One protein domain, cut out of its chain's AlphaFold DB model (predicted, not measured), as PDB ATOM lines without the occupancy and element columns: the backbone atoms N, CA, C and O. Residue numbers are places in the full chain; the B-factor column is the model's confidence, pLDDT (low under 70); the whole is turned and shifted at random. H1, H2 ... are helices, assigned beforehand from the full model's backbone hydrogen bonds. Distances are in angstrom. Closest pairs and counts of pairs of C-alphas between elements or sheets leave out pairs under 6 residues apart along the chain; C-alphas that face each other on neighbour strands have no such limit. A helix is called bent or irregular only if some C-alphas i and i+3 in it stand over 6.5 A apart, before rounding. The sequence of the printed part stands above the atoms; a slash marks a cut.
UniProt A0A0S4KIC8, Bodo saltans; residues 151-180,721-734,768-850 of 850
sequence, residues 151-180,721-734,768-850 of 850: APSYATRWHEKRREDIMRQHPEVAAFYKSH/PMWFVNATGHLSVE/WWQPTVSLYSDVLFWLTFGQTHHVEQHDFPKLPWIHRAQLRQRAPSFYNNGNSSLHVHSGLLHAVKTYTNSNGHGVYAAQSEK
ATOM      1  N   ALA A 151       1.986   3.696   3.753       83.38
ATOM      2  CA  ALA A 151       1.444   3.102   4.960       83.38
ATOM      3  C   ALA A 151       2.610   2.746   5.901       83.38
ATOM      4  O   ALA A 151       3.645   2.273   5.416       83.38
ATOM      5  N   PRO A 152       2.476   2.971   7.221       84.81
ATOM      6  CA  PRO A 152       3.517   2.597   8.167       84.81
ATOM      7  C   PRO A 152       3.893   1.128   7.974       84.81
ATOM      8  O   PRO A 152       3.027   0.291   7.678       84.81
ATOM      9  N   SER A 153       5.185   0.828   8.134       88.31
ATOM     10  CA  SER A 153       5.700  -0.531   7.983       88.31
ATOM     11  C   SER A 153       4.933  -1.497   8.884       88.31
ATOM     12  O   SER A 153       4.304  -1.113   9.883       88.31
ATOM     13  N   TYR A 154       4.965  -2.781   8.535       87.69
ATOM     14  CA  TYR A 154       4.318  -3.801   9.350       87.69
ATOM     15  C   TYR A 154       4.820  -3.754  10.805       87.69
ATOM     16  O   TYR A 154       4.008  -3.784  11.732       87.69
ATOM     17  N   ALA A 155       6.131  -3.581  11.003       88.06
ATOM     18  CA  ALA A 155       6.731  -3.474  12.328       88.06
ATOM     19  C   ALA A 155       6.203  -2.267  13.118       88.06
ATOM     20  O   ALA A 155       5.827  -2.414  14.284       88.06
ATOM     21  N   THR A 156       6.100  -1.097  12.482       89.38
ATOM     22  CA  THR A 156       5.564   0.111  13.123       89.38
ATOM     23  C   THR A 156       4.114  -0.091  13.554       89.38
ATOM     24  O   THR A 156       3.783   0.176  14.708       89.38
ATOM     25  N   ARG A 157       3.263  -0.648  12.680       91.50
ATOM     26  CA  ARG A 157       1.856  -0.945  13.016       91.50
ATOM     27  C   ARG A 157       1.730  -1.965  14.144       91.50
ATOM     28  O   ARG A 157       0.848  -1.832  14.990       91.50
ATOM     29  N   TRP A 158       2.603  -2.973  14.168       93.19
ATOM     30  CA  TRP A 158       2.642  -3.977  15.232       93.19
ATOM     31  C   TRP A 158       2.952  -3.333  16.589       93.19
ATOM     32  O   TRP A 158       2.203  -3.537  17.545       93.19
ATOM     33  N   HIS A 159       3.998  -2.504  16.665       93.81
ATOM     34  CA  HIS A 159       4.386  -1.805  17.894       93.81
ATOM     35  C   HIS A 159       3.360  -0.750  18.329       93.81
ATOM     36  O   HIS A 159       3.117  -0.586  19.524       93.81
ATOM     37  N   GLU A 160       2.729  -0.045  17.388       93.31
ATOM     38  CA  GLU A 160       1.680   0.937  17.679       93.31
ATOM     39  C   GLU A 160       0.445   0.267  18.291       93.31
ATOM     40  O   GLU A 160       0.053   0.608  19.410       93.31
ATOM     41  N   LYS A 161      -0.091  -0.770  17.636       93.50
ATOM     42  CA  LYS A 161      -1.227  -1.547  18.153       93.50
ATOM     43  C   LYS A 161      -0.918  -2.161  19.518       93.50
ATOM     44  O   LYS A 161      -1.714  -2.068  20.450       93.50
ATOM     45  N   ARG A 162       0.266  -2.759  19.665       93.75
ATOM     46  CA  ARG A 162       0.704  -3.373  20.921       93.75
ATOM     47  C   ARG A 162       0.817  -2.351  22.049       93.75
ATOM     48  O   ARG A 162       0.362  -2.618  23.157       93.75
ATOM     49  N   ARG A 163       1.371  -1.169  21.778       95.31
ATOM     50  CA  ARG A 163       1.433  -0.056  22.735       95.31
ATOM     51  C   ARG A 163       0.041   0.384  23.178       95.31
ATOM     52  O   ARG A 163      -0.165   0.604  24.371       95.31
ATOM     53  N   GLU A 164      -0.909   0.504  22.251       95.75
ATOM     54  CA  GLU A 164      -2.304   0.819  22.576       95.75
ATOM     55  C   GLU A 164      -2.936  -0.250  23.469       95.75
ATOM     56  O   GLU A 164      -3.561   0.090  24.474       95.75
ATOM     57  N   ASP A 165      -2.739  -1.529  23.147       94.94
ATOM     58  CA  ASP A 165      -3.245  -2.647  23.943       94.94
ATOM     59  C   ASP A 165      -2.627  -2.662  25.351       94.94
ATOM     60  O   ASP A 165      -3.359  -2.811  26.333       94.94
ATOM     61  N   ILE A 166      -1.316  -2.413  25.474       95.81
ATOM     62  CA  ILE A 166      -0.628  -2.281  26.768       95.81
ATOM     63  C   ILE A 166      -1.223  -1.124  27.565       95.81
ATOM     64  O   ILE A 166      -1.602  -1.312  28.714       95.81
ATOM     65  N   MET A 167      -1.342   0.071  26.981       96.62
ATOM     66  CA  MET A 167      -1.879   1.238  27.691       96.62
ATOM     67  C   MET A 167      -3.353   1.067  28.080       96.62
ATOM     68  O   MET A 167      -3.779   1.627  29.091       96.62
ATOM     69  N   ARG A 168      -4.127   0.304  27.298       96.56
ATOM     70  CA  ARG A 168      -5.539   0.002  27.574       96.56
ATOM     71  C   ARG A 168      -5.696  -0.999  28.717       96.56
ATOM     72  O   ARG A 168      -6.570  -0.811  29.557       96.56
ATOM     73  N   GLN A 169      -4.875  -2.050  28.746       96.38
ATOM     74  CA  GLN A 169      -4.943  -3.113  29.758       96.38
ATOM     75  C   GLN A 169      -4.187  -2.761  31.051       96.38
ATOM     76  O   GLN A 169      -4.559  -3.237  32.119       96.38
ATOM     77  N   HIS A 170      -3.165  -1.905  30.956       95.94
ATOM     78  CA  HIS A 170      -2.305  -1.465  32.055       95.94
ATOM     79  C   HIS A 170      -2.339   0.066  32.185       95.94
ATOM     80  O   HIS A 170      -1.409   0.755  31.739       95.94
ATOM     81  N   PRO A 171      -3.397   0.648  32.782       96.88
ATOM     82  CA  PRO A 171      -3.506   2.097  32.959       96.88
ATOM     83  C   PRO A 171      -2.338   2.693  33.766       96.88
ATOM     84  O   PRO A 171      -1.982   3.855  33.566       96.88
ATOM     85  N   GLU A 172      -1.677   1.909  34.617       96.62
ATOM     86  CA  GLU A 172      -0.435   2.270  35.302       96.62
ATOM     87  C   GLU A 172       0.742   2.498  34.340       96.62
ATOM     88  O   GLU A 172       1.570   3.371  34.600       96.62
ATOM     89  N   VAL A 173       0.811   1.783  33.208       96.06
ATOM     90  CA  VAL A 173       1.798   2.039  32.144       96.06
ATOM     91  C   VAL A 173       1.447   3.320  31.397       96.06
ATOM     92  O   VAL A 173       2.336   4.120  31.117       96.06
ATOM     93  N   ALA A 174       0.162   3.568  31.131       95.62
ATOM     94  CA  ALA A 174      -0.280   4.815  30.511       95.62
ATOM     95  C   ALA A 174       0.028   6.034  31.402       95.62
ATOM     96  O   ALA A 174       0.537   7.045  30.916       95.62
ATOM     97  N   ALA A 175      -0.231   5.935  32.710       94.69
ATOM     98  CA  ALA A 175       0.123   6.962  33.689       94.69
ATOM     99  C   ALA A 175       1.645   7.144  33.779       94.69
ATOM    100  O   ALA A 175       2.135   8.274  33.756       94.69
ATOM    101  N   PHE A 176       2.398   6.042  33.802       92.75
ATOM    102  CA  PHE A 176       3.856   6.066  33.793       92.75
ATOM    103  C   PHE A 176       4.401   6.786  32.554       92.75
ATOM    104  O   PHE A 176       5.107   7.776  32.701       92.75
ATOM    105  N   TYR A 177       3.984   6.392  31.351       92.31
ATOM    106  CA  TYR A 177       4.413   7.003  30.093       92.31
ATOM    107  C   TYR A 177       4.057   8.496  30.002       92.31
ATOM    108  O   TYR A 177       4.883   9.300  29.575       92.31
ATOM    109  N   LYS A 178       2.860   8.895  30.462       90.44
ATOM    110  CA  LYS A 178       2.421  10.304  30.480       90.44
ATOM    111  C   LYS A 178       3.146  11.156  31.524       90.44
ATOM    112  O   LYS A 178       3.359  12.340  31.292       90.44
ATOM    113  N   SER A 179       3.511  10.576  32.668       85.81
ATOM    114  CA  SER A 179       4.165  11.297  33.774       85.81
ATOM    115  C   SER A 179       5.610  11.703  33.479       85.81
ATOM    116  O   SER A 179       6.188  12.513  34.203       85.81
ATOM    117  N   HIS A 180       6.223  11.138  32.438       69.88
ATOM    118  CA  HIS A 180       7.648  11.309  32.196       69.88
ATOM    119  C   HIS A 180       7.949  12.627  31.478       69.88
ATOM    120  O   HIS A 180       8.137  12.691  30.268       69.88
ATOM    121  N   PRO A 721      27.854   0.779  18.955       48.91
ATOM    122  CA  PRO A 721      28.999  -0.129  18.790       48.91
ATOM    123  C   PRO A 721      28.639  -1.615  18.920       48.91
ATOM    124  O   PRO A 721      29.270  -2.466  18.300       48.91
ATOM    125  N   MET A 722      27.579  -1.941  19.672       56.53
ATOM    126  CA  MET A 722      26.996  -3.290  19.698       56.53
ATOM    127  C   MET A 722      25.893  -3.442  18.645       56.53
ATOM    128  O   MET A 722      24.909  -4.142  18.880       56.53
ATOM    129  N   TRP A 723      26.033  -2.794  17.483       59.41
ATOM    130  CA  TRP A 723      25.082  -2.908  16.377       59.41
ATOM    131  C   TRP A 723      24.821  -4.362  16.012       59.41
ATOM    132  O   TRP A 723      23.700  -4.669  15.663       59.41
ATOM    133  N   PHE A 724      25.770  -5.288  16.190       59.50
ATOM    134  CA  PHE A 724      25.490  -6.710  15.977       59.50
ATOM    135  C   PHE A 724      24.364  -7.242  16.889       59.50
ATOM    136  O   PHE A 724      23.538  -8.015  16.423       59.50
ATOM    137  N   VAL A 725      24.281  -6.800  18.153       62.22
ATOM    138  CA  VAL A 725      23.191  -7.168  19.079       62.22
ATOM    139  C   VAL A 725      21.879  -6.551  18.606       62.22
ATOM    140  O   VAL A 725      20.849  -7.224  18.581       62.22
ATOM    141  N   ASN A 726      21.912  -5.296  18.156       64.25
ATOM    142  CA  ASN A 726      20.707  -4.644  17.654       64.25
ATOM    143  C   ASN A 726      20.254  -5.213  16.301       64.25
ATOM    144  O   ASN A 726      19.068  -5.409  16.074       64.25
ATOM    145  N   ALA A 727      21.202  -5.565  15.435       60.44
ATOM    146  CA  ALA A 727      20.977  -6.287  14.199       60.44
ATOM    147  C   ALA A 727      20.339  -7.632  14.529       60.44
ATOM    148  O   ALA A 727      19.291  -7.921  13.978       60.44
ATOM    149  N   THR A 728      20.838  -8.400  15.508       62.69
ATOM    150  CA  THR A 728      20.141  -9.630  15.931       62.69
ATOM    151  C   THR A 728      18.713  -9.383  16.426       62.69
ATOM    152  O   THR A 728      17.864 -10.243  16.214       62.69
ATOM    153  N   GLY A 729      18.424  -8.213  17.006       61.41
ATOM    154  CA  GLY A 729      17.069  -7.791  17.378       61.41
ATOM    155  C   GLY A 729      16.188  -7.328  16.207       61.41
ATOM    156  O   GLY A 729      14.967  -7.358  16.342       61.41
ATOM    157  N   HIS A 730      16.790  -6.936  15.077       64.56
ATOM    158  CA  HIS A 730      16.145  -6.429  13.855       64.56
ATOM    159  C   HIS A 730      16.252  -7.365  12.641       64.56
ATOM    160  O   HIS A 730      15.736  -7.044  11.577       64.56
ATOM    161  N   LEU A 731      16.899  -8.528  12.763       57.00
ATOM    162  CA  LEU A 731      17.060  -9.512  11.683       57.00
ATOM    163  C   LEU A 731      15.740 -10.207  11.291       57.00
ATOM    164  O   LEU A 731      15.758 -11.236  10.610       57.00
ATOM    165  N   SER A 732      14.594  -9.649  11.679       53.72
ATOM    166  CA  SER A 732      13.325  -9.936  11.032       53.72
ATOM    167  C   SER A 732      13.413  -9.489   9.578       53.72
ATOM    168  O   SER A 732      13.379  -8.297   9.270       53.72
ATOM    169  N   VAL A 733      13.527 -10.444   8.663       46.81
ATOM    170  CA  VAL A 733      13.232 -10.155   7.264       46.81
ATOM    171  C   VAL A 733      11.741  -9.844   7.223       46.81
ATOM    172  O   VAL A 733      10.928 -10.697   7.583       46.81
ATOM    173  N   GLU A 734      11.379  -8.620   6.836       47.50
ATOM    174  CA  GLU A 734      10.025  -8.358   6.364       47.50
ATOM    175  C   GLU A 734       9.779  -9.354   5.236       47.50
ATOM    176  O   GLU A 734      10.389  -9.280   4.167       47.50
ATOM    177  N   TRP A 768      -0.075 -12.159  13.871       74.44
ATOM    178  CA  TRP A 768       0.820 -11.017  13.807       74.44
ATOM    179  C   TRP A 768       2.222 -11.482  14.209       74.44
ATOM    180  O   TRP A 768       2.551 -11.576  15.387       74.44
ATOM    181  N   TRP A 769       3.072 -11.760  13.221       82.12
ATOM    182  CA  TRP A 769       4.501 -12.011  13.410       82.12
ATOM    183  C   TRP A 769       5.157 -10.909  14.242       82.12
ATOM    184  O   TRP A 769       4.970  -9.724  13.964       82.12
ATOM    185  N   GLN A 770       5.940 -11.292  15.245       87.31
ATOM    186  CA  GLN A 770       6.708 -10.339  16.038       87.31
ATOM    187  C   GLN A 770       7.940  -9.875  15.233       87.31
ATOM    188  O   GLN A 770       8.781 -10.707  14.883       87.31
ATOM    189  N   PRO A 771       8.069  -8.567  14.946       86.19
ATOM    190  CA  PRO A 771       9.150  -8.033  14.122       86.19
ATOM    191  C   PRO A 771      10.470  -7.906  14.889       86.19
ATOM    192  O   PRO A 771      11.533  -7.896  14.297       86.19
ATOM    193  N   THR A 772      10.459  -7.788  16.212       88.69
ATOM    194  CA  THR A 772      11.684  -7.528  16.980       88.69
ATOM    195  C   THR A 772      11.718  -8.370  18.237       88.69
ATOM    196  O   THR A 772      10.671  -8.671  18.796       88.69
ATOM    197  N   VAL A 773      12.902  -8.778  18.703       89.50
ATOM    198  CA  VAL A 773      13.050  -9.633  19.896       89.50
ATOM    199  C   VAL A 773      13.806  -8.891  20.993       89.50
ATOM    200  O   VAL A 773      14.879  -8.345  20.748       89.50
ATOM    201  N   SER A 774      13.272  -8.916  22.219       92.44
ATOM    202  CA  SER A 774      13.991  -8.450  23.408       92.44
ATOM    203  C   SER A 774      14.886  -9.549  23.973       92.44
ATOM    204  O   SER A 774      14.553 -10.738  23.972       92.44
ATOM    205  N   LEU A 775      16.030  -9.132  24.502       92.12
ATOM    206  CA  LEU A 775      16.978  -9.965  25.217       92.12
ATOM    207  C   LEU A 775      16.987  -9.548  26.688       92.12
ATOM    208  O   LEU A 775      17.501  -8.500  27.059       92.12
ATOM    209  N   TYR A 776      16.443 -10.393  27.551       92.19
ATOM    210  CA  TYR A 776      16.415 -10.141  28.984       92.19
ATOM    211  C   TYR A 776      17.626 -10.767  29.654       92.19
ATOM    212  O   TYR A 776      17.637 -11.949  29.980       92.19
ATOM    213  N   SER A 777      18.656  -9.957  29.857       90.31
ATOM    214  CA  SER A 777      19.808 -10.286  30.692       90.31
ATOM    215  C   SER A 777      20.153  -9.056  31.504       90.31
ATOM    216  O   SER A 777      20.435  -8.026  30.909       90.31
ATOM    217  N   ASP A 778      20.176  -9.160  32.832       88.81
ATOM    218  CA  ASP A 778      20.510  -8.020  33.696       88.81
ATOM    219  C   ASP A 778      21.908  -7.478  33.379       88.81
ATOM    220  O   ASP A 778      22.117  -6.271  33.286       88.81
ATOM    221  N   VAL A 779      22.865  -8.374  33.119       87.44
ATOM    222  CA  VAL A 779      24.233  -7.995  32.744       87.44
ATOM    223  C   VAL A 779      24.236  -7.225  31.427       87.44
ATOM    224  O   VAL A 779      24.853  -6.168  31.338       87.44
ATOM    225  N   LEU A 780      23.532  -7.720  30.405       84.38
ATOM    226  CA  LEU A 780      23.485  -7.010  29.128       84.38
ATOM    227  C   LEU A 780      22.613  -5.764  29.175       84.38
ATOM    228  O   LEU A 780      22.920  -4.817  28.469       84.38
ATOM    229  N   PHE A 781      21.581  -5.728  30.009       86.19
ATOM    230  CA  PHE A 781      20.787  -4.535  30.249       86.19
ATOM    231  C   PHE A 781      21.688  -3.406  30.743       86.19
ATOM    232  O   PHE A 781      21.665  -2.320  30.176       86.19
ATOM    233  N   TRP A 782      22.541  -3.667  31.736       84.56
ATOM    234  CA  TRP A 782      23.473  -2.655  32.231       84.56
ATOM    235  C   TRP A 782      24.580  -2.327  31.227       84.56
ATOM    236  O   TRP A 782      24.903  -1.156  31.049       84.56
ATOM    237  N   LEU A 783      25.129  -3.326  30.529       80.81
ATOM    238  CA  LEU A 783      26.190  -3.098  29.539       80.81
ATOM    239  C   LEU A 783      25.707  -2.341  28.298       80.81
ATOM    240  O   LEU A 783      26.489  -1.609  27.697       80.81
ATOM    241  N   THR A 784      24.445  -2.510  27.902       81.00
ATOM    242  CA  THR A 784      23.862  -1.836  26.734       81.00
ATOM    243  C   THR A 784      22.901  -0.721  27.112       81.00
ATOM    244  O   THR A 784      22.140  -0.278  26.254       81.00
ATOM    245  N   PHE A 785      22.895  -0.294  28.378       84.50
ATOM    246  CA  PHE A 785      22.015   0.764  28.876       84.50
ATOM    247  C   PHE A 785      20.558   0.541  28.436       84.50
ATOM    248  O   PHE A 785      19.913   1.406  27.859       84.50
ATOM    249  N   GLY A 786      20.047  -0.673  28.627       87.56
ATOM    250  CA  GLY A 786      18.666  -1.046  28.336       87.56
ATOM    251  C   GLY A 786      18.300  -1.227  26.864       87.56
ATOM    252  O   GLY A 786      17.137  -1.503  26.580       87.56
ATOM    253  N   GLN A 787      19.245  -1.148  25.922       86.69
ATOM    254  CA  GLN A 787      18.960  -1.429  24.503       86.69
ATOM    255  C   GLN A 787      18.568  -2.882  24.227       86.69
ATOM    256  O   GLN A 787      17.920  -3.179  23.233       86.69
ATOM    257  N   THR A 788      18.948  -3.809  25.106       91.25
ATOM    258  CA  THR A 788      18.534  -5.207  24.969       91.25
ATOM    259  C   THR A 788      17.038  -5.401  25.229       91.25
ATOM    260  O   THR A 788      16.472  -6.402  24.800       91.25
ATOM    261  N   HIS A 789      16.362  -4.421  25.837       93.50
ATOM    262  CA  HIS A 789      14.902  -4.347  25.932       93.50
ATOM    263  C   HIS A 789      14.336  -3.684  24.665       93.50
ATOM    264  O   HIS A 789      13.803  -2.572  24.691       93.50
ATOM    265  N   HIS A 790      14.561  -4.347  23.534       92.75
ATOM    266  CA  HIS A 790      14.344  -3.796  22.199       92.75
ATOM    267  C   HIS A 790      12.863  -3.615  21.853       92.75
ATOM    268  O   HIS A 790      12.452  -2.583  21.333       92.75
ATOM    269  N   VAL A 791      12.028  -4.588  22.207       94.69
ATOM    270  CA  VAL A 791      10.574  -4.497  22.027       94.69
ATOM    271  C   VAL A 791      10.013  -3.360  22.874       94.69
ATOM    272  O   VAL A 791       9.219  -2.571  22.379       94.69
ATOM    273  N   GLU A 792      10.467  -3.208  24.119       95.19
ATOM    274  CA  GLU A 792      10.076  -2.104  25.002       95.19
ATOM    275  C   GLU A 792      10.467  -0.740  24.432       95.19
ATOM    276  O   GLU A 792       9.730   0.232  24.596       95.19
ATOM    277  N   GLN A 793      11.626  -0.661  23.775       93.56
ATOM    278  CA  GLN A 793      12.083   0.547  23.097       93.56
ATOM    279  C   GLN A 793      11.128   0.950  21.975       93.56
ATOM    280  O   GLN A 793      10.753   2.115  21.892       93.56
ATOM    281  N   HIS A 794      10.718   0.004  21.136       93.88
ATOM    282  CA  HIS A 794       9.804   0.278  20.025       93.88
ATOM    283  C   HIS A 794       8.353   0.455  20.479       93.88
ATOM    284  O   HIS A 794       7.626   1.281  19.926       93.88
ATOM    285  N   ASP A 795       7.936  -0.244  21.534       95.06
ATOM    286  CA  ASP A 795       6.627  -0.057  22.157       95.06
ATOM    287  C   ASP A 795       6.548   1.313  22.848       95.06
ATOM    288  O   ASP A 795       5.510   1.955  22.799       95.06
ATOM    289  N   PHE A 796       7.620   1.823  23.462       95.19
ATOM    290  CA  PHE A 796       7.608   3.102  24.184       95.19
ATOM    291  C   PHE A 796       8.897   3.921  23.951       95.19
ATOM    292  O   PHE A 796       9.652   4.168  24.892       95.19
ATOM    293  N   PRO A 797       9.126   4.461  22.737       90.44
ATOM    294  CA  PRO A 797      10.378   5.130  22.357       90.44
ATOM    295  C   PRO A 797      10.658   6.410  23.147       90.44
ATOM    296  O   PRO A 797      11.807   6.797  23.326       90.44
ATOM    297  N   LYS A 798       9.611   7.059  23.675       89.06
ATOM    298  CA  LYS A 798       9.752   8.257  24.525       89.06
ATOM    299  C   LYS A 798      10.117   7.928  25.972       89.06
ATOM    300  O   LYS A 798      10.348   8.843  26.757       89.06
ATOM    301  N   LEU A 799      10.115   6.649  26.346       89.75
ATOM    302  CA  LEU A 799      10.466   6.234  27.689       89.75
ATOM    303  C   LEU A 799      11.997   6.094  27.804       89.75
ATOM    304  O   LEU A 799      12.586   5.299  27.059       89.75
ATOM    305  N   PRO A 800      12.646   6.808  28.745       86.06
ATOM    306  CA  PRO A 800      14.079   6.676  28.982       86.06
ATOM    307  C   PRO A 800      14.470   5.229  29.280       86.06
ATOM    308  O   PRO A 800      13.715   4.478  29.905       86.06
ATOM    309  N   TRP A 801      15.670   4.830  28.872       84.69
ATOM    310  CA  TRP A 801      16.105   3.433  28.956       84.69
ATOM    311  C   TRP A 801      16.128   2.881  30.391       84.69
ATOM    312  O   TRP A 801      15.732   1.732  30.605       84.69
ATOM    313  N   ILE A 802      16.462   3.714  31.388       87.38
ATOM    314  CA  ILE A 802      16.433   3.365  32.826       87.38
ATOM    315  C   ILE A 802      15.055   2.886  33.298       87.38
ATOM    316  O   ILE A 802      14.930   2.144  34.272       87.38
ATOM    317  N   HIS A 803      14.003   3.306  32.602       90.69
ATOM    318  CA  HIS A 803      12.620   3.029  32.945       90.69
ATOM    319  C   HIS A 803      12.047   1.838  32.176       90.69
ATOM    320  O   HIS A 803      11.005   1.309  32.568       90.69
ATOM    321  N   ARG A 804      12.730   1.347  31.134       91.56
ATOM    322  CA  ARG A 804      12.239   0.236  30.304       91.56
ATOM    323  C   ARG A 804      12.131  -1.071  31.077       91.56
ATOM    324  O   ARG A 804      11.169  -1.804  30.893       91.56
ATOM    325  N   ALA A 805      13.043  -1.341  32.010       92.12
ATOM    326  CA  ALA A 805      12.925  -2.508  32.889       92.12
ATOM    327  C   ALA A 805      11.638  -2.485  33.740       92.12
ATOM    328  O   ALA A 805      11.088  -3.537  34.064       92.12
ATOM    329  N   GLN A 806      11.112  -1.295  34.054       94.69
ATOM    330  CA  GLN A 806       9.867  -1.155  34.808       94.69
ATOM    331  C   GLN A 806       8.627  -1.460  33.956       94.69
ATOM    332  O   GLN A 806       7.607  -1.854  34.517       94.69
ATOM    333  N   LEU A 807       8.687  -1.330  32.621       94.44
ATOM    334  CA  LEU A 807       7.573  -1.723  31.744       94.44
ATOM    335  C   LEU A 807       7.262  -3.209  31.888       94.44
ATOM    336  O   LEU A 807       6.102  -3.580  32.020       94.44
ATOM    337  N   ARG A 808       8.297  -4.046  31.973       93.38
ATOM    338  CA  ARG A 808       8.150  -5.486  32.202       93.38
ATOM    339  C   ARG A 808       7.525  -5.817  33.558       93.38
ATOM    340  O   ARG A 808       6.799  -6.799  33.673       93.38
ATOM    341  N   GLN A 809       7.792  -5.002  34.578       94.62
ATOM    342  CA  GLN A 809       7.187  -5.161  35.904       94.62
ATOM    343  C   GLN A 809       5.725  -4.702  35.930       94.62
ATOM    344  O   GLN A 809       4.920  -5.305  36.632       94.62
ATOM    345  N   ARG A 810       5.380  -3.654  35.170       95.69
ATOM    346  CA  ARG A 810       4.023  -3.087  35.124       95.69
ATOM    347  C   ARG A 810       3.089  -3.810  34.149       95.69
ATOM    348  O   ARG A 810       1.930  -3.994  34.472       95.69
ATOM    349  N   ALA A 811       3.594  -4.276  33.011       95.56
ATOM    350  CA  ALA A 811       2.852  -5.059  32.020       95.56
ATOM    351  C   ALA A 811       3.469  -6.460  31.827       95.56
ATOM    352  O   ALA A 811       3.895  -6.819  30.722       95.56
ATOM    353  N   PRO A 812       3.547  -7.287  32.889       93.75
ATOM    354  CA  PRO A 812       4.166  -8.606  32.803       93.75
ATOM    355  C   PRO A 812       3.418  -9.534  31.841       93.75
ATOM    356  O   PRO A 812       4.042 -10.403  31.249       93.75
ATOM    357  N   SER A 813       2.113  -9.343  31.636       93.31
ATOM    358  CA  SER A 813       1.313 -10.103  30.663       93.31
ATOM    359  C   SER A 813       1.752  -9.895  29.215       93.31
ATOM    360  O   SER A 813       1.462 -10.761  28.400       93.31
ATOM    361  N   PHE A 814       2.442  -8.790  28.902       93.19
ATOM    362  CA  PHE A 814       2.966  -8.485  27.569       93.19
ATOM    363  C   PHE A 814       4.443  -8.858  27.418       93.19
ATOM    364  O   PHE A 814       4.856  -9.247  26.327       93.19
ATOM    365  N   TYR A 815       5.236  -8.740  28.482       93.12
ATOM    366  CA  TYR A 815       6.694  -8.899  28.414       93.12
ATOM    367  C   TYR A 815       7.222 -10.184  29.069       93.12
ATOM    368  O   TYR A 815       8.386 -10.526  28.891       93.12
ATOM    369  N   ASN A 816       6.409 -10.919  29.832       90.00
ATOM    370  CA  ASN A 816       6.785 -12.233  30.349       90.00
ATOM    371  C   ASN A 816       6.063 -13.333  29.569       90.00
ATOM    372  O   ASN A 816       4.834 -13.370  29.534       90.00
ATOM    373  N   ASN A 817       6.843 -14.301  29.076       72.88
ATOM    374  CA  ASN A 817       6.425 -15.506  28.337       72.88
ATOM    375  C   ASN A 817       5.285 -16.336  28.967       72.88
ATOM    376  O   ASN A 817       4.877 -17.331  28.382       72.88
ATOM    377  N   GLY A 818       4.812 -15.993  30.170       69.56
ATOM    378  CA  GLY A 818       3.738 -16.706  30.854       69.56
ATOM    379  C   GLY A 818       2.382 -16.574  30.161       69.56
ATOM    380  O   GLY A 818       1.652 -17.552  30.140       69.56
ATOM    381  N   ASN A 819       2.079 -15.410  29.570       58.06
ATOM    382  CA  ASN A 819       0.817 -15.157  28.852       58.06
ATOM    383  C   ASN A 819       1.008 -14.384  27.538       58.06
ATOM    384  O   ASN A 819       0.128 -14.421  26.679       58.06
ATOM    385  N   SER A 820       2.136 -13.691  27.354       60.91
ATOM    386  CA  SER A 820       2.443 -13.062  26.075       60.91
ATOM    387  C   SER A 820       3.046 -14.075  25.128       60.91
ATOM    388  O   SER A 820       4.074 -14.682  25.425       60.91
ATOM    389  N   SER A 821       2.524 -14.104  23.917       69.12
ATOM    390  CA  SER A 821       3.172 -14.665  22.735       69.12
ATOM    391  C   SER A 821       4.465 -13.939  22.316       69.12
ATOM    392  O   SER A 821       4.950 -14.145  21.206       69.12
ATOM    393  N   LEU A 822       4.993 -13.033  23.150       87.88
ATOM    394  CA  LEU A 822       6.253 -12.361  22.882       87.88
ATOM    395  C   LEU A 822       7.379 -13.378  23.058       87.88
ATOM    396  O   LEU A 822       7.632 -13.862  24.157       87.88
ATOM    397  N   HIS A 823       8.076 -13.687  21.980       88.44
ATOM    398  CA  HIS A 823       9.331 -14.401  22.063       88.44
ATOM    399  C   HIS A 823      10.403 -13.466  22.596       88.44
ATOM    400  O   HIS A 823      10.644 -12.384  22.060       88.44
ATOM    401  N   VAL A 824      11.083 -13.917  23.640       90.00
ATOM    402  CA  VAL A 824      12.200 -13.196  24.249       90.00
ATOM    403  C   VAL A 824      13.366 -14.148  24.437       90.00
ATOM    404  O   VAL A 824      13.194 -15.356  24.636       90.00
ATOM    405  N   HIS A 825      14.578 -13.615  24.378       88.75
ATOM    406  CA  HIS A 825      15.776 -14.369  24.715       88.75
ATOM    407  C   HIS A 825      16.108 -14.168  26.189       88.75
ATOM    408  O   HIS A 825      16.270 -13.042  26.642       88.75
ATOM    409  N   SER A 826      16.274 -15.259  26.937       87.62
ATOM    410  CA  SER A 826      16.622 -15.223  28.368       87.62
ATOM    411  C   SER A 826      18.071 -14.799  28.659       87.62
ATOM    412  O   SER A 826      18.508 -14.822  29.804       87.62
ATOM    413  N   GLY A 827      18.845 -14.456  27.624       87.56
ATOM    414  CA  GLY A 827      20.199 -13.935  27.754       87.56
ATOM    415  C   GLY A 827      21.042 -14.114  26.493       87.56
ATOM    416  O   GLY A 827      20.579 -14.661  25.492       87.56
ATOM    417  N   LEU A 828      22.305 -13.673  26.555       83.75
ATOM    418  CA  LEU A 828      23.224 -13.686  25.409       83.75
ATOM    419  C   LEU A 828      23.435 -15.089  24.847       83.75
ATOM    420  O   LEU A 828      23.324 -15.297  23.646       83.75
ATOM    421  N   LEU A 829      23.707 -16.062  25.720       85.75
ATOM    422  CA  LEU A 829      23.938 -17.444  25.303       85.75
ATOM    423  C   LEU A 829      22.697 -18.047  24.649       85.75
ATOM    424  O   LEU A 829      22.826 -18.804  23.693       85.75
ATOM    425  N   HIS A 830      21.502 -17.693  25.133       84.50
ATOM    426  CA  HIS A 830      20.257 -18.120  24.509       84.50
ATOM    427  C   HIS A 830      20.096 -17.481  23.131       84.50
ATOM    428  O   HIS A 830      19.843 -18.201  22.178       84.50
ATOM    429  N   ALA A 831      20.317 -16.170  22.997       83.06
ATOM    430  CA  ALA A 831      20.248 -15.483  21.708       83.06
ATOM    431  C   ALA A 831      21.264 -16.034  20.697       83.06
ATOM    432  O   ALA A 831      20.891 -16.357  19.574       83.06
ATOM    433  N   VAL A 832      22.520 -16.241  21.109       82.88
ATOM    434  CA  VAL A 832      23.561 -16.858  20.270       82.88
ATOM    435  C   VAL A 832      23.164 -18.278  19.882       82.88
ATOM    436  O   VAL A 832      23.243 -18.620  18.710       82.88
ATOM    437  N   LYS A 833      22.688 -19.100  20.827       87.25
ATOM    438  CA  LYS A 833      22.219 -20.465  20.547       87.25
ATOM    439  C   LYS A 833      21.022 -20.475  19.596       87.25
ATOM    440  O   LYS A 833      20.943 -21.331  18.725       87.25
ATOM    441  N   THR A 834      20.078 -19.554  19.769       80.19
ATOM    442  CA  THR A 834      18.923 -19.421  18.883       80.19
ATOM    443  C   THR A 834      19.379 -19.037  17.483       80.19
ATOM    444  O   THR A 834      19.002 -19.720  16.540       80.19
ATOM    445  N   TYR A 835      20.256 -18.038  17.371       79.12
ATOM    446  CA  TYR A 835      20.834 -17.572  16.113       79.12
ATOM    447  C   TYR A 835      21.645 -18.655  15.385       79.12
ATOM    448  O   TYR A 835      21.536 -18.815  14.170       79.12
ATOM    449  N   THR A 836      22.450 -19.437  16.109       83.19
ATOM    450  CA  THR A 836      23.217 -20.538  15.508       83.19
ATOM    451  C   THR A 836      22.313 -21.690  15.084       83.19
ATOM    452  O   THR A 836      22.501 -22.236  14.000       83.19
ATOM    453  N   ASN A 837      21.303 -22.036  15.886       84.75
ATOM    454  CA  ASN A 837      20.352 -23.101  15.557       84.75
ATOM    455  C   ASN A 837      19.435 -22.748  14.381       84.75
ATOM    456  O   ASN A 837      18.947 -23.646  13.698       84.75
ATOM    457  N   SER A 838      19.200 -21.462  14.136       75.25
ATOM    458  CA  SER A 838      18.409 -20.973  13.011       75.25
ATOM    459  C   SER A 838      19.239 -20.688  11.755       75.25
ATOM    460  O   SER A 838      18.746 -20.065  10.816       75.25
ATOM    461  N   ASN A 839      20.493 -21.159  11.711       79.94
ATOM    462  CA  ASN A 839      21.434 -20.942  10.606       79.94
ATOM    463  C   ASN A 839      21.633 -19.454  10.264       79.94
ATOM    464  O   ASN A 839      21.792 -19.093   9.101       79.94
ATOM    465  N   GLY A 840      21.605 -18.581  11.273       72.00
ATOM    466  CA  GLY A 840      21.789 -17.139  11.108       72.00
ATOM    467  C   GLY A 840      20.563 -16.378  10.595       72.00
ATOM    468  O   GLY A 840      20.615 -15.152  10.495       72.00
ATOM    469  N   HIS A 841      19.451 -17.060  10.314       63.84
ATOM    470  CA  HIS A 841      18.160 -16.406  10.103       63.84
ATOM    471  C   HIS A 841      17.554 -16.105  11.473       63.84
ATOM    472  O   HIS A 841      17.496 -17.003  12.306       63.84
ATOM    473  N   GLY A 842      17.132 -14.874  11.767       61.88
ATOM    474  CA  GLY A 842      16.421 -14.602  13.023       61.88
ATOM    475  C   GLY A 842      15.270 -15.601  13.206       61.88
ATOM    476  O   GLY A 842      14.583 -15.934  12.240       61.88
ATOM    477  N   VAL A 843      15.090 -16.157  14.410       57.91
ATOM    478  CA  VAL A 843      13.931 -17.027  14.657       57.91
ATOM    479  C   VAL A 843      12.690 -16.153  14.644       57.91
ATOM    480  O   VAL A 843      12.483 -15.359  15.558       57.91
ATOM    481  N   TYR A 844      11.879 -16.313  13.600       60.47
ATOM    482  CA  TYR A 844      10.558 -15.712  13.536       60.47
ATOM    483  C   TYR A 844       9.692 -16.317  14.626       60.47
ATOM    484  O   TYR A 844       9.399 -17.512  14.656       60.47
ATOM    485  N   ALA A 845       9.291 -15.445  15.522       55.81
ATOM    486  CA  ALA A 845       8.242 -15.667  16.477       55.81
ATOM    487  C   ALA A 845       6.899 -15.566  15.748       55.81
ATOM    488  O   ALA A 845       6.296 -14.491  15.685       55.81
ATOM    489  N   ALA A 846       6.475 -16.665  15.117       51.97
ATOM    490  CA  ALA A 846       5.083 -16.801  14.713       51.97
ATOM    491  C   ALA A 846       4.254 -16.746  15.989       51.97
ATOM    492  O   ALA A 846       4.488 -17.529  16.914       51.97
ATOM    493  N   GLN A 847       3.313 -15.816  16.048       46.75
ATOM    494  CA  GLN A 847       2.352 -15.755  17.128       46.75
ATOM    495  C   GLN A 847       1.355 -16.901  16.930       46.75
ATOM    496  O   GLN A 847       0.243 -16.641  16.495       46.75
ATOM    497  N   SER A 848       1.748 -18.157  17.188       36.75
ATOM    498  CA  SER A 848       0.797 -19.260  17.062       36.75
ATOM    499  C   SER A 848      -0.253 -19.103  18.158       36.75
ATOM    500  O   SER A 848       0.052 -19.374  19.325       36.75
ATOM    501  N   GLU A 849      -1.449 -18.629  17.813       36.75
ATOM    502  CA  GLU A 849      -2.604 -18.740  18.701       36.75
ATOM    503  C   GLU A 849      -2.830 -20.240  18.912       36.75
ATOM    504  O   GLU A 849      -3.131 -20.980  17.975       36.75
ATOM    505  N   LYS A 850      -2.565 -20.709  20.132       31.69
ATOM    506  CA  LYS A 850      -2.801 -22.092  20.537       31.69
ATOM    507  C   LYS A 850      -4.101 -22.206  21.303       31.69
ATOM    508  O   LYS A 850      -4.301 -21.361  22.205       31.69
TER     509      LYS A 850
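Overview. This is residues 151 to 180, 721 to 734 and 768 to 850 of the 850 residues of a protein of Bodo saltans (UniProt A0A0S4KIC8). Short helices cluster round H5 in the middle: H1, the longest, runs along one side, H2 turns a corner at its end, and H6 and H7 complete this group. H8 lies towards the other end of the longest axis with H3 loosely next to it, H4 sits nearer the middle of that axis but off to one side, and between H6 and H8 residues 774 to 775 pair in parallel with residues 824 to 825. The printed part has 127 residues, with eight named helices, H1 to H8 in chain order, and no named strand: all helix. It is compact, with a radius of gyration of the C-alphas of 14.1 A and spans of 42 by 33 by 31 A.

Along the chain. H1, residues 154 to 169, is 22.4 A long and begins at C-alpha 154 (4.318, -3.801, 9.350). H2 is residues 171 to 179, H3 723 to 730, H4 778 to 783, H5 790 to 795 and H7 812 to 815. H6, residues 801 to 810, is 15.1 A long and only just irregular: C-alphas 802 and 805 are 6.8 A apart. H8, residues 828 to 837, is 13.9 A long and ends at C-alpha 837 (20.352, -23.101, 15.557).

Arrangement. H1 touches H5 with residues 159 to 163 alone, closest at C-alphas 159 and 795, 5.1 A. H1 and H2 touch only at the corner, closest at C-alphas 167 and 174, 4.8 A. The hub, H6, touches H5, about perpendicular at 76 degrees, with C-alphas 792 and 804 closest at 6.2 A. H6 and H7 only just touch, only at the corner, with C-alphas 808 and 815 closest at 5.3 A. H4 is near H6. H3 and H8 are close but not clearly touching, with C-alphas 728 and 835 closest at 8.0 A. Every O i to N i+4 pair is within hydrogen-bond range in H1, H2, H3, H4, H5 and H8; H6 has 1 of 6, beside 5 of 7 O i to N i+3 pairs, and H7 is too short for an i+4 pair.

Size, cuts and confidence. The C-alphas farthest apart, Ser 179 and Asn 839, are 43.3 A apart. Two cuts leave gaps of 27.7 A, C-alpha 180 to 721, and 12.1 A, C-alpha 734 to 768. The link H7 to H8 is long. pLDDT is under 70 at residues 180, 721 to 734, 818 to 821 and 841 to 850.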